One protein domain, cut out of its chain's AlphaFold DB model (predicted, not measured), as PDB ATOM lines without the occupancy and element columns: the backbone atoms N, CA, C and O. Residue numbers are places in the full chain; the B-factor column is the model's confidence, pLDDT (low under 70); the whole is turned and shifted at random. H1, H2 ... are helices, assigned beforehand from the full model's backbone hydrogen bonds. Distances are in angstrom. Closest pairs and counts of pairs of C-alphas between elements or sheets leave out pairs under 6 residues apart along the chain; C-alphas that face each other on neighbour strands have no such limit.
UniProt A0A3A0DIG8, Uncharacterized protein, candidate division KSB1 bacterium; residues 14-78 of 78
ATOM      1  N   VAL A  14     -14.799  36.563  23.106       90.06
ATOM      2  CA  VAL A  14     -15.237  37.874  22.592       90.06
ATOM      3  C   VAL A  14     -15.765  38.725  23.739       90.06
ATOM      4  O   VAL A  14     -15.343  39.860  23.911       90.06
ATOM      5  N   ARG A  15     -16.625  38.146  24.582       88.31
ATOM      6  CA  ARG A  15     -17.181  38.846  25.741       88.31
ATOM      7  C   ARG A  15     -16.104  39.227  26.761       88.31
ATOM      8  O   ARG A  15     -16.149  40.328  27.289       88.31
ATOM      9  N   ILE A  16     -15.128  38.350  27.021       87.75
ATOM     10  CA  ILE A  16     -13.988  38.663  27.904       87.75
ATOM     11  C   ILE A  16     -13.163  39.824  27.334       87.75
ATOM     12  O   ILE A  16     -12.762  40.724  28.071       87.75
ATOM     13  N   ALA A  17     -12.903  39.816  26.028       87.00
ATOM     14  CA  ALA A  17     -12.148  40.875  25.374       87.00
ATOM     15  C   ALA A  17     -12.902  42.218  25.411       87.00
ATOM     16  O   ALA A  17     -12.318  43.217  25.826       87.00
ATOM     17  N   ASP A  18     -14.203  42.217  25.109       87.38
ATOM     18  CA  ASP A  18     -15.063  43.405  25.196       87.38
ATOM     19  C   ASP A  18     -15.103  43.959  26.640       87.38
ATOM     20  O   ASP A  18     -14.903  45.153  26.862       87.38
ATOM     21  N   GLU A  19     -15.288  43.097  27.649       86.00
ATOM     22  CA  GLU A  19     -15.329  43.499  29.068       86.00
ATOM     23  C   GLU A  19     -13.963  43.953  29.621       86.00
ATOM     24  O   GLU A  19     -13.916  44.711  30.592       86.00
ATOM     25  N   SER A  20     -12.854  43.523  29.009       82.44
ATOM     26  CA  SER A  20     -11.496  43.955  29.377       82.44
ATOM     27  C   SER A  20     -11.049  45.242  28.675       82.44
ATOM     28  O   SER A  20      -9.968  45.749  28.971       82.44
ATOM     29  N   GLY A  21     -11.878  45.795  27.782       83.00
ATOM     30  CA  GLY A  21     -11.559  47.006  27.025       83.00
ATOM     31  C   GLY A  21     -10.525  46.784  25.918       83.00
ATOM     32  O   GLY A  21      -9.917  47.746  25.449       83.00
ATOM     33  N   LEU A  22     -10.305  45.531  25.506       84.44
ATOM     34  CA  LEU A  22      -9.408  45.205  24.405       84.44
ATOM     35  C   LEU A  22     -10.049  45.638  23.082       84.44
ATOM     36  O   LEU A  22     -11.150  45.206  22.747       84.44
ATOM     37  N   GLN A  23      -9.353  46.465  22.302       81.94
ATOM     38  CA  GLN A  23      -9.807  46.796  20.953       81.94
ATOM     39  C   GLN A  23      -9.629  45.583  20.040       81.94
ATOM     40  O   GLN A  23      -8.511  45.186  19.713       81.94
ATOM     41  N   LEU A  24     -10.750  44.989  19.646       80.19
ATOM     42  CA  LEU A  24     -10.787  43.890  18.694       80.19
ATOM     43  C   LEU A  24     -10.965  44.443  17.284       80.19
ATOM     44  O   LEU A  24     -11.952  45.126  17.005       80.19
ATOM     45  N   ASP A  25     -10.054  44.097  16.378       87.94
ATOM     46  CA  ASP A  25     -10.369  44.182  14.957       87.94
ATOM     47  C   ASP A  25     -11.370  43.071  14.566       87.94
ATOM     48  O   ASP A  25     -11.619  42.114  15.313       87.94
ATOM     49  N   ASN A  26     -11.983  43.200  13.387       89.12
ATOM     50  CA  ASN A  26     -12.990  42.239  12.930       89.12
ATOM     51  C   ASN A  26     -12.421  40.818  12.776       89.12
ATOM     52  O   ASN A  26     -13.129  39.850  13.046       89.12
ATOM     53  N   ALA A  27     -11.155  40.680  12.375       89.06
ATOM     54  CA  ALA A  27     -10.528  39.380  12.157       89.06
ATOM     55  C   ALA A  27     -10.294  38.647  13.486       89.06
ATOM     56  O   ALA A  27     -10.717  37.505  13.656       89.06
ATOM     57  N   LEU A  28      -9.710  39.336  14.464       89.12
ATOM     58  CA  LEU A  28      -9.491  38.859  15.818       89.12
ATOM     59  C   LEU A  28     -10.817  38.523  16.498       89.12
ATOM     60  O   LEU A  28     -10.914  37.496  17.167       89.12
ATOM     61  N   ARG A  29     -11.867  39.327  16.289       91.69
ATOM     62  CA  ARG A  29     -13.205  39.010  16.805       91.69
ATOM     63  C   ARG A  29     -13.729  37.681  16.255       91.69
ATOM     64  O   ARG A  29     -14.220  36.863  17.032       91.69
ATOM     65  N   MET A  30     -13.600  37.453  14.947       92.50
ATOM     66  CA  MET A  30     -13.999  36.190  14.315       92.50
ATOM     67  C   MET A  30     -13.169  35.005  14.827       92.50
ATOM     68  O   MET A  30     -13.722  33.938  15.096       92.50
ATOM     69  N   ASP A  31     -11.865  35.198  15.031       92.75
ATOM     70  CA  ASP A  31     -10.985  34.162  15.577       92.75
ATOM     71  C   ASP A  31     -11.365  33.787  17.015       92.75
ATOM     72  O   ASP A  31     -11.493  32.606  17.340       92.75
ATOM     73  N   LEU A  32     -11.601  34.780  17.881       91.38
ATOM     74  CA  LEU A  32     -12.037  34.559  19.262       91.38
ATOM     75  C   LEU A  32     -13.416  33.890  19.328       91.38
ATOM     76  O   LEU A  32     -13.669  33.077  20.226       91.38
ATOM     77  N   GLN A  33     -14.305  34.201  18.382       91.62
ATOM     78  CA  GLN A  33     -15.607  33.554  18.268       91.62
ATOM     79  C   GLN A  33     -15.462  32.070  17.910       91.62
ATOM     80  O   GLN A  33     -16.050  31.230  18.590       91.62
ATOM     81  N   GLU A  34     -14.648  31.725  16.909       90.94
ATOM     82  CA  GLU A  34     -14.416  30.325  16.528       90.94
ATOM     83  C   GLU A  34     -13.720  29.546  17.655       90.94
ATOM     84  O   GLU A  34     -14.174  28.456  18.010       90.94
ATOM     85  N   LEU A  35     -12.708  30.130  18.309       90.06
ATOM     86  CA  LEU A  35     -12.035  29.537  19.473       90.06
ATOM     87  C   LEU A  35     -12.995  29.290  20.648       90.06
ATOM     88  O   LEU A  35     -12.922  28.249  21.304       90.06
ATOM     89  N   THR A  36     -13.946  30.200  20.887       89.50
ATOM     90  CA  THR A  36     -15.003  30.016  21.899       89.50
ATOM     91  C   THR A  36     -15.824  28.752  21.623       89.50
ATOM     92  O   THR A  36     -16.206  28.038  22.558       89.50
ATOM     93  N   THR A  37     -16.065  28.418  20.349       86.38
ATOM     94  CA  THR A  37     -16.833  27.216  19.992       86.38
ATOM     95  C   THR A  37     -16.124  25.924  20.378       86.38
ATOM     96  O   THR A  37     -16.804  24.943  20.662       86.38
ATOM     97  N   PHE A  38     -14.788  25.895  20.459       85.00
ATOM     98  CA  PHE A  38     -14.045  24.666  20.778       85.00
ATOM     99  C   PHE A  38     -14.401  24.147  22.170       85.00
ATOM    100  O   PHE A  38     -14.557  22.943  22.369       85.00
ATOM    101  N   ASN A  39     -14.639  25.063  23.109       77.56
ATOM    102  CA  ASN A  39     -15.082  24.718  24.453       77.56
ATOM    103  C   ASN A  39     -16.518  24.161  24.483       77.56
ATOM    104  O   ASN A  39     -16.831  23.318  25.317       77.56
ATOM    105  N   ILE A  40     -17.392  24.594  23.569       72.75
ATOM    106  CA  ILE A  40     -18.761  24.061  23.444       72.75
ATOM    107  C   ILE A  40     -18.724  22.681  22.775       72.75
ATOM    108  O   ILE A  40     -19.332  21.730  23.267       72.75
ATOM    109  N   LYS A  41     -17.961  22.555  21.680       72.56
ATOM    110  CA  LYS A  41     -17.832  21.328  20.880       72.56
ATOM    111  C   LYS A  41     -17.225  20.169  21.678       72.56
ATOM    112  O   LYS A  41     -17.574  19.020  21.434       72.56
ATOM    113  N   ALA A  42     -16.365  20.455  22.655       66.69
ATOM    114  CA  ALA A  42     -15.768  19.436  23.518       66.69
ATOM    115  C   ALA A  42     -16.729  18.863  24.582       66.69
ATOM    116  O   ALA A  42     -16.452  17.790  25.116       66.69
ATOM    117  N   ARG A  43     -17.841  19.550  24.897       74.56
ATOM    118  CA  ARG A  43     -18.762  19.175  25.991       74.56
ATOM    119  C   ARG A  43     -19.822  18.150  25.597       74.56
ATOM    120  O   ARG A  43     -20.256  17.388  26.452       74.56
ATOM    121  N   TYR A  44     -20.232  18.119  24.329       79.88
ATOM    122  CA  TYR A  44     -21.281  17.220  23.841       79.88
ATOM    123  C   TYR A  44     -20.705  16.185  22.877       79.88
ATOM    124  O   TYR A  44     -20.061  16.536  21.893       79.88
ATOM    125  N   GLU A  45     -20.971  14.905  23.128       75.62
ATOM    126  CA  GLU A  45     -20.362  13.774  22.414       75.62
ATOM    127  C   GLU A  45     -20.634  13.774  20.897       75.62
ATOM    128  O   GLU A  45     -19.721  13.569  20.095       75.62
ATOM    129  N   ILE A  46     -21.861  14.112  20.489       77.50
ATOM    130  CA  ILE A  46     -22.260  14.213  19.074       77.50
ATOM    131  C   ILE A  46     -21.434  15.284  18.349       77.50
ATOM    132  O   ILE A  46     -20.917  15.067  17.250       77.50
ATOM    133  N   VAL A  47     -21.260  16.437  18.993       75.62
ATOM    134  CA  VAL A  47     -20.515  17.573  18.439       75.62
ATOM    135  C   VAL A  47     -19.007  17.305  18.489       75.62
ATOM    136  O   VAL A  47     -18.278  17.678  17.571       75.62
ATOM    137  N   LYS A  48     -18.538  16.571  19.503       77.50
ATOM    138  CA  LYS A  48     -17.146  16.130  19.644       77.50
ATOM    139  C   LYS A  48     -16.717  15.243  18.478       77.50
ATOM    140  O   LYS A  48     -15.635  15.447  17.933       77.50
ATOM    141  N   ALA A  49     -17.563  14.310  18.039       81.00
ATOM    142  CA  ALA A  49     -17.266  13.449  16.891       81.00
ATOM    143  C   ALA A  49     -17.185  14.227  15.562       81.00
ATOM    144  O   ALA A  49     -16.404  13.880  14.672       81.00
ATOM    145  N   GLN A  50     -17.987  15.284  15.401       82.44
ATOM    146  CA  GLN A  50     -17.897  16.181  14.243       82.44
ATOM    147  C   GLN A  50     -16.632  17.043  14.306       82.44
ATOM    148  O   GLN A  50     -15.895  17.136  13.326       82.44
ATOM    149  N   PHE A  51     -16.329  17.598  15.479       82.25
ATOM    150  CA  PHE A  51     -15.128  18.397  15.693       82.25
ATOM    151  C   PHE A  51     -13.844  17.588  15.482       82.25
ATOM    152  O   PHE A  51     -12.924  18.070  14.832       82.25
ATOM    153  N   HIS A  52     -13.805  16.332  15.935       81.06
ATOM    154  CA  HIS A  52     -12.669  15.439  15.713       81.06
ATOM    155  C   HIS A  52     -12.379  15.220  14.220       81.06
ATOM    156  O   HIS A  52     -11.224  15.203  13.808       81.06
ATOM    157  N   ARG A  53     -13.419  15.110  13.384       83.56
ATOM    158  CA  ARG A  53     -13.261  15.008  11.923       83.56
ATOM    159  C   ARG A  53     -12.743  16.303  11.297       83.56
ATOM    160  O   ARG A  53     -11.982  16.260  10.335       83.56
ATOM    161  N   GLN A  54     -13.138  17.446  11.849       84.44
ATOM    162  CA  GLN A  54     -12.688  18.760  11.396       84.44
ATOM    163  C   GLN A  54     -11.242  19.074  11.826       84.44
ATOM    164  O   GLN A  54     -10.533  19.774  11.105       84.44
ATOM    165  N   ALA A  55     -10.788  18.530  12.959       85.06
ATOM    166  CA  ALA A  55      -9.465  18.736  13.553       85.06
ATOM    167  C   ALA A  55      -8.330  17.990  12.818       85.06
ATOM    168  O   ALA A  55      -7.507  17.297  13.415       85.06
ATOM    169  N   ASN A  56      -8.273  18.136  11.494       91.81
ATOM    170  CA  ASN A  56      -7.175  17.630  10.679       91.81
ATOM    171  C   ASN A  56      -5.879  18.432  10.915       91.81
ATOM    172  O   ASN A  56      -5.887  19.514  11.505       91.81
ATOM    173  N   LYS A  57      -4.747  17.921  10.413       91.62
ATOM    174  CA  LYS A  57      -3.421  18.534  10.607       91.62
ATOM    175  C   LYS A  57      -3.372  20.014  10.202       91.62
ATOM    176  O   LYS A  57      -2.808  20.819  10.935       91.62
ATOM    177  N   SER A  58      -3.971  20.373   9.066       91.06
ATOM    178  CA  SER A  58      -3.999  21.758   8.574       91.06
ATOM    179  C   SER A  58      -4.834  22.663   9.484       91.06
ATOM    180  O   SER A  58      -4.375  23.734   9.878       91.06
ATOM    181  N   TYR A  59      -6.023  22.204   9.879       90.31
ATOM    182  CA  TYR A  59      -6.914  22.933  10.775       90.31
ATOM    183  C   TYR A  59      -6.265  23.167  12.143       90.31
ATOM    184  O   TYR A  59      -6.217  24.299  12.622       90.31
ATOM    185  N   THR A  60      -5.701  22.118  12.742       90.56
ATOM    186  CA  THR A  60      -5.014  22.206  14.035       90.56
ATOM    187  C   THR A  60      -3.811  23.138  13.958       90.56
ATOM    188  O   THR A  60      -3.653  23.998  14.821       90.56
ATOM    189  N   GLN A  61      -2.996  23.038  12.901       94.06
ATOM    190  CA  GLN A  61      -1.848  23.925  12.721       94.06
ATOM    191  C   GLN A  61      -2.275  25.390  12.581       94.06
ATOM    192  O   GLN A  61      -1.673  26.254  13.217       94.06
ATOM    193  N   LYS A  62      -3.333  25.673  11.807       93.38
ATOM    194  CA  LYS A  62      -3.888  27.025  11.654       93.38
ATOM    195  C   LYS A  62      -4.248  27.624  13.013       93.38
ATOM    196  O   LYS A  62      -3.799  28.721  13.335       93.38
ATOM    197  N   TRP A  63      -5.034  26.907  13.815       93.88
ATOM    198  CA  TRP A  63      -5.502  27.422  15.105       93.88
ATOM    199  C   TRP A  63      -4.412  27.470  16.170       93.88
ATOM    200  O   TRP A  63      -4.439  28.367  17.009       93.88
ATOM    201  N   LEU A  64      -3.425  26.573  16.116       93.19
ATOM    202  CA  LEU A  64      -2.264  26.621  17.002       93.19
ATOM    203  C   LEU A  64      -1.404  27.860  16.725       93.19
ATOM    204  O   LEU A  64      -1.078  28.609  17.651       93.19
ATOM    205  N   THR A  65      -1.092  28.116  15.451       94.44
ATOM    206  CA  THR A  65      -0.376  29.328  15.033       94.44
ATOM    207  C   THR A  65      -1.168  30.570  15.426       94.44
ATOM    208  O   THR A  65      -0.631  31.454  16.093       94.44
ATOM    209  N   ARG A  66      -2.472  30.602  15.122       92.81
ATOM    210  CA  ARG A  66      -3.312  31.766  15.414       92.81
ATOM    211  C   ARG A  66      -3.430  32.055  16.910       92.81
ATOM    212  O   ARG A  66      -3.285  33.197  17.328       92.81
ATOM    213  N   SER A  67      -3.612  31.024  17.733       92.25
ATOM    214  CA  SER A  67      -3.645  31.173  19.197       92.25
ATOM    215  C   SER A  67      -2.323  31.723  19.738       92.25
ATOM    216  O   SER A  67      -2.317  32.555  20.642       92.25
ATOM    217  N   THR A  68      -1.198  31.305  19.153       93.06
ATOM    218  CA  THR A  68       0.135  31.805  19.517       93.06
ATOM    219  C   THR A  68       0.295  33.284  19.166       93.06
ATOM    220  O   THR A  68       0.797  34.059  19.981       93.06
ATOM    221  N   GLU A  69      -0.170  33.703  17.988       91.94
ATOM    222  CA  GLU A  69      -0.183  35.114  17.583       91.94
ATOM    223  C   GLU A  69      -1.017  35.968  18.541       91.94
ATOM    224  O   GLU A  69      -0.533  36.995  19.012       91.94
ATOM    225  N   ILE A  70      -2.224  35.513  18.895       89.81
ATOM    226  CA  ILE A  70      -3.105  36.208  19.846       89.81
ATOM    227  C   ILE A  70      -2.412  36.368  21.203       89.81
ATOM    228  O   ILE A  70      -2.369  37.469  21.750       89.81
ATOM    229  N   LEU A  71      -1.801  35.303  21.731       90.62
ATOM    230  CA  LEU A  71      -1.045  35.374  22.986       90.62
ATOM    231  C   LEU A  71       0.118  36.369  22.907       90.62
ATOM    232  O   LEU A  71       0.382  37.086  23.872       90.62
ATOM    233  N   ASN A  72       0.811  36.436  21.772       90.56
ATOM    234  CA  ASN A  72       1.897  37.391  21.569       90.56
ATOM    235  C   ASN A  72       1.393  38.838  21.478       90.56
ATOM    236  O   ASN A  72       2.042  39.725  22.029       90.56
ATOM    237  N   LEU A  73       0.245  39.085  20.839       87.00
ATOM    238  CA  LEU A  73      -0.394  40.407  20.813       87.00
ATOM    239  C   LEU A  73      -0.737  40.878  22.229       87.00
ATOM    240  O   LEU A  73      -0.373  41.986  22.612       87.00
ATOM    241  N   LEU A  74      -1.344  40.005  23.036       85.00
ATOM    242  CA  LEU A  74      -1.700  40.317  24.423       85.00
ATOM    243  C   LEU A  74      -0.469  40.593  25.299       85.00
ATOM    244  O   LEU A  74      -0.511  41.468  26.158       85.00
ATOM    245  N   LYS A  75       0.643  39.883  25.072       85.19
ATOM    246  CA  LYS A  75       1.912  40.144  25.773       85.19
ATOM    247  C   LYS A  75       2.539  41.484  25.391       85.19
ATOM    248  O   LYS A  75       3.165  42.098  26.242       85.19
ATOM    249  N   LYS A  76       2.402  41.910  24.131       77.19
ATOM    250  CA  LYS A  76       2.910  43.204  23.645       77.19
ATOM    251  C   LYS A  76       2.058  44.389  24.101       77.19
ATOM    252  O   LYS A  76       2.565  45.499  24.149       77.19
ATOM    253  N   ALA A  77       0.782  44.159  24.399       66.19
ATOM    254  CA  ALA A  77      -0.141  45.180  24.891       66.19
ATOM    255  C   ALA A  77       0.023  45.494  26.396       66.19
ATOM    256  O   ALA A  77      -0.752  46.283  26.934       66.19
ATOM    257  N   ARG A  78       0.992  44.863  27.072       52.88
ATOM    258  CA  ARG A  78       1.314  45.034  28.494       52.88
ATOM    259  C   ARG A  78       2.559  45.895  28.667       52.88
ATOM    260  O   ARG A  78       2.573  46.664  29.651       52.88
TER     261      ARG A  78
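AT A GLANCE: This is residues 14 to 78 of the 78 residues of an uncharacterized protein of candidate division KSB1 bacterium (UniProt A0A3A0DIG8). The model is an open U of helices: the long H4 makes one arm, H2 the other, and the shorter H3 joins them across one end. H2 and H4 are near each other without touching, and the small H1 folds back over residues 29 to 36 of H2, on the side away from H4. Residues 56 to 62, at the bend where H4 begins, stick out free of the rest. The printed part has 65 residues with four named helices, H1, H2, H3 and H4 along the chain, and no named strand; the class is all helix, with helices holding 52 residues. The whole is only just loose, close to compact, with a radius of gyration of the C-alphas of 13.4 A, and it is elongated, spanning 38 by 23 by 18 A.

IN THESE COORDINATES: The longest helix, H4, holds residues 57 to 76 and measures 28.6 A from first to last C-alpha. It begins with C-alpha 57 at (-3.421, 18.534, 10.607) and ends with C-alpha 76 at (2.910, 43.204, 23.645). H2 holds residues 26 to 41 and measures 22.9 A. H3, residues 45 to 54, measures 14.3 A. H1, residues 14 to 19, measures 8.6 A and begins with C-alpha 14 at (-15.237, 37.874, 22.592).

HOW THE PARTS SIT: H4 touches no helix, but H4 and H2 are near each other, with 13 pairs of C-alphas within 10 A and no pair within 8 A. H4 and H3 meet only through their link. H3 and H2 touch only at the corner, and only just, with 3 pairs of C-alphas within 8 A; the closest are those of Lys 41 and Val 47, 5.2 A apart. H2 touches H3 with residue 41 alone, and the two helices run opposite ways at a steep tilt of 48 degrees. H1 touches H2, where residues 29 to 36 alone take part; the closest C-alphas are those of Val 14 and Leu 32, 5.7 A apart. These two helices also run opposite ways, at a steep tilt of 67 degrees. H1 is apart from H3 and from H4. Every O i to N i+4 pair is within hydrogen-bond range in H1, H3 and H4, while in H2 it is 9 of 12.

THE WHOLE: The C-alphas farthest apart, those of Ile 46 and Arg 78, are 39.9 A apart. The printed part has no cut, and Arg 78 is the chain's last residue. The links from H2 to H3 and from H3 to H4 are tight, the link from H1 to H2 is short, and no link is long. The mean pLDDT of the printed part is 85.3; residue 42 and residues 77 to 78 are under 70.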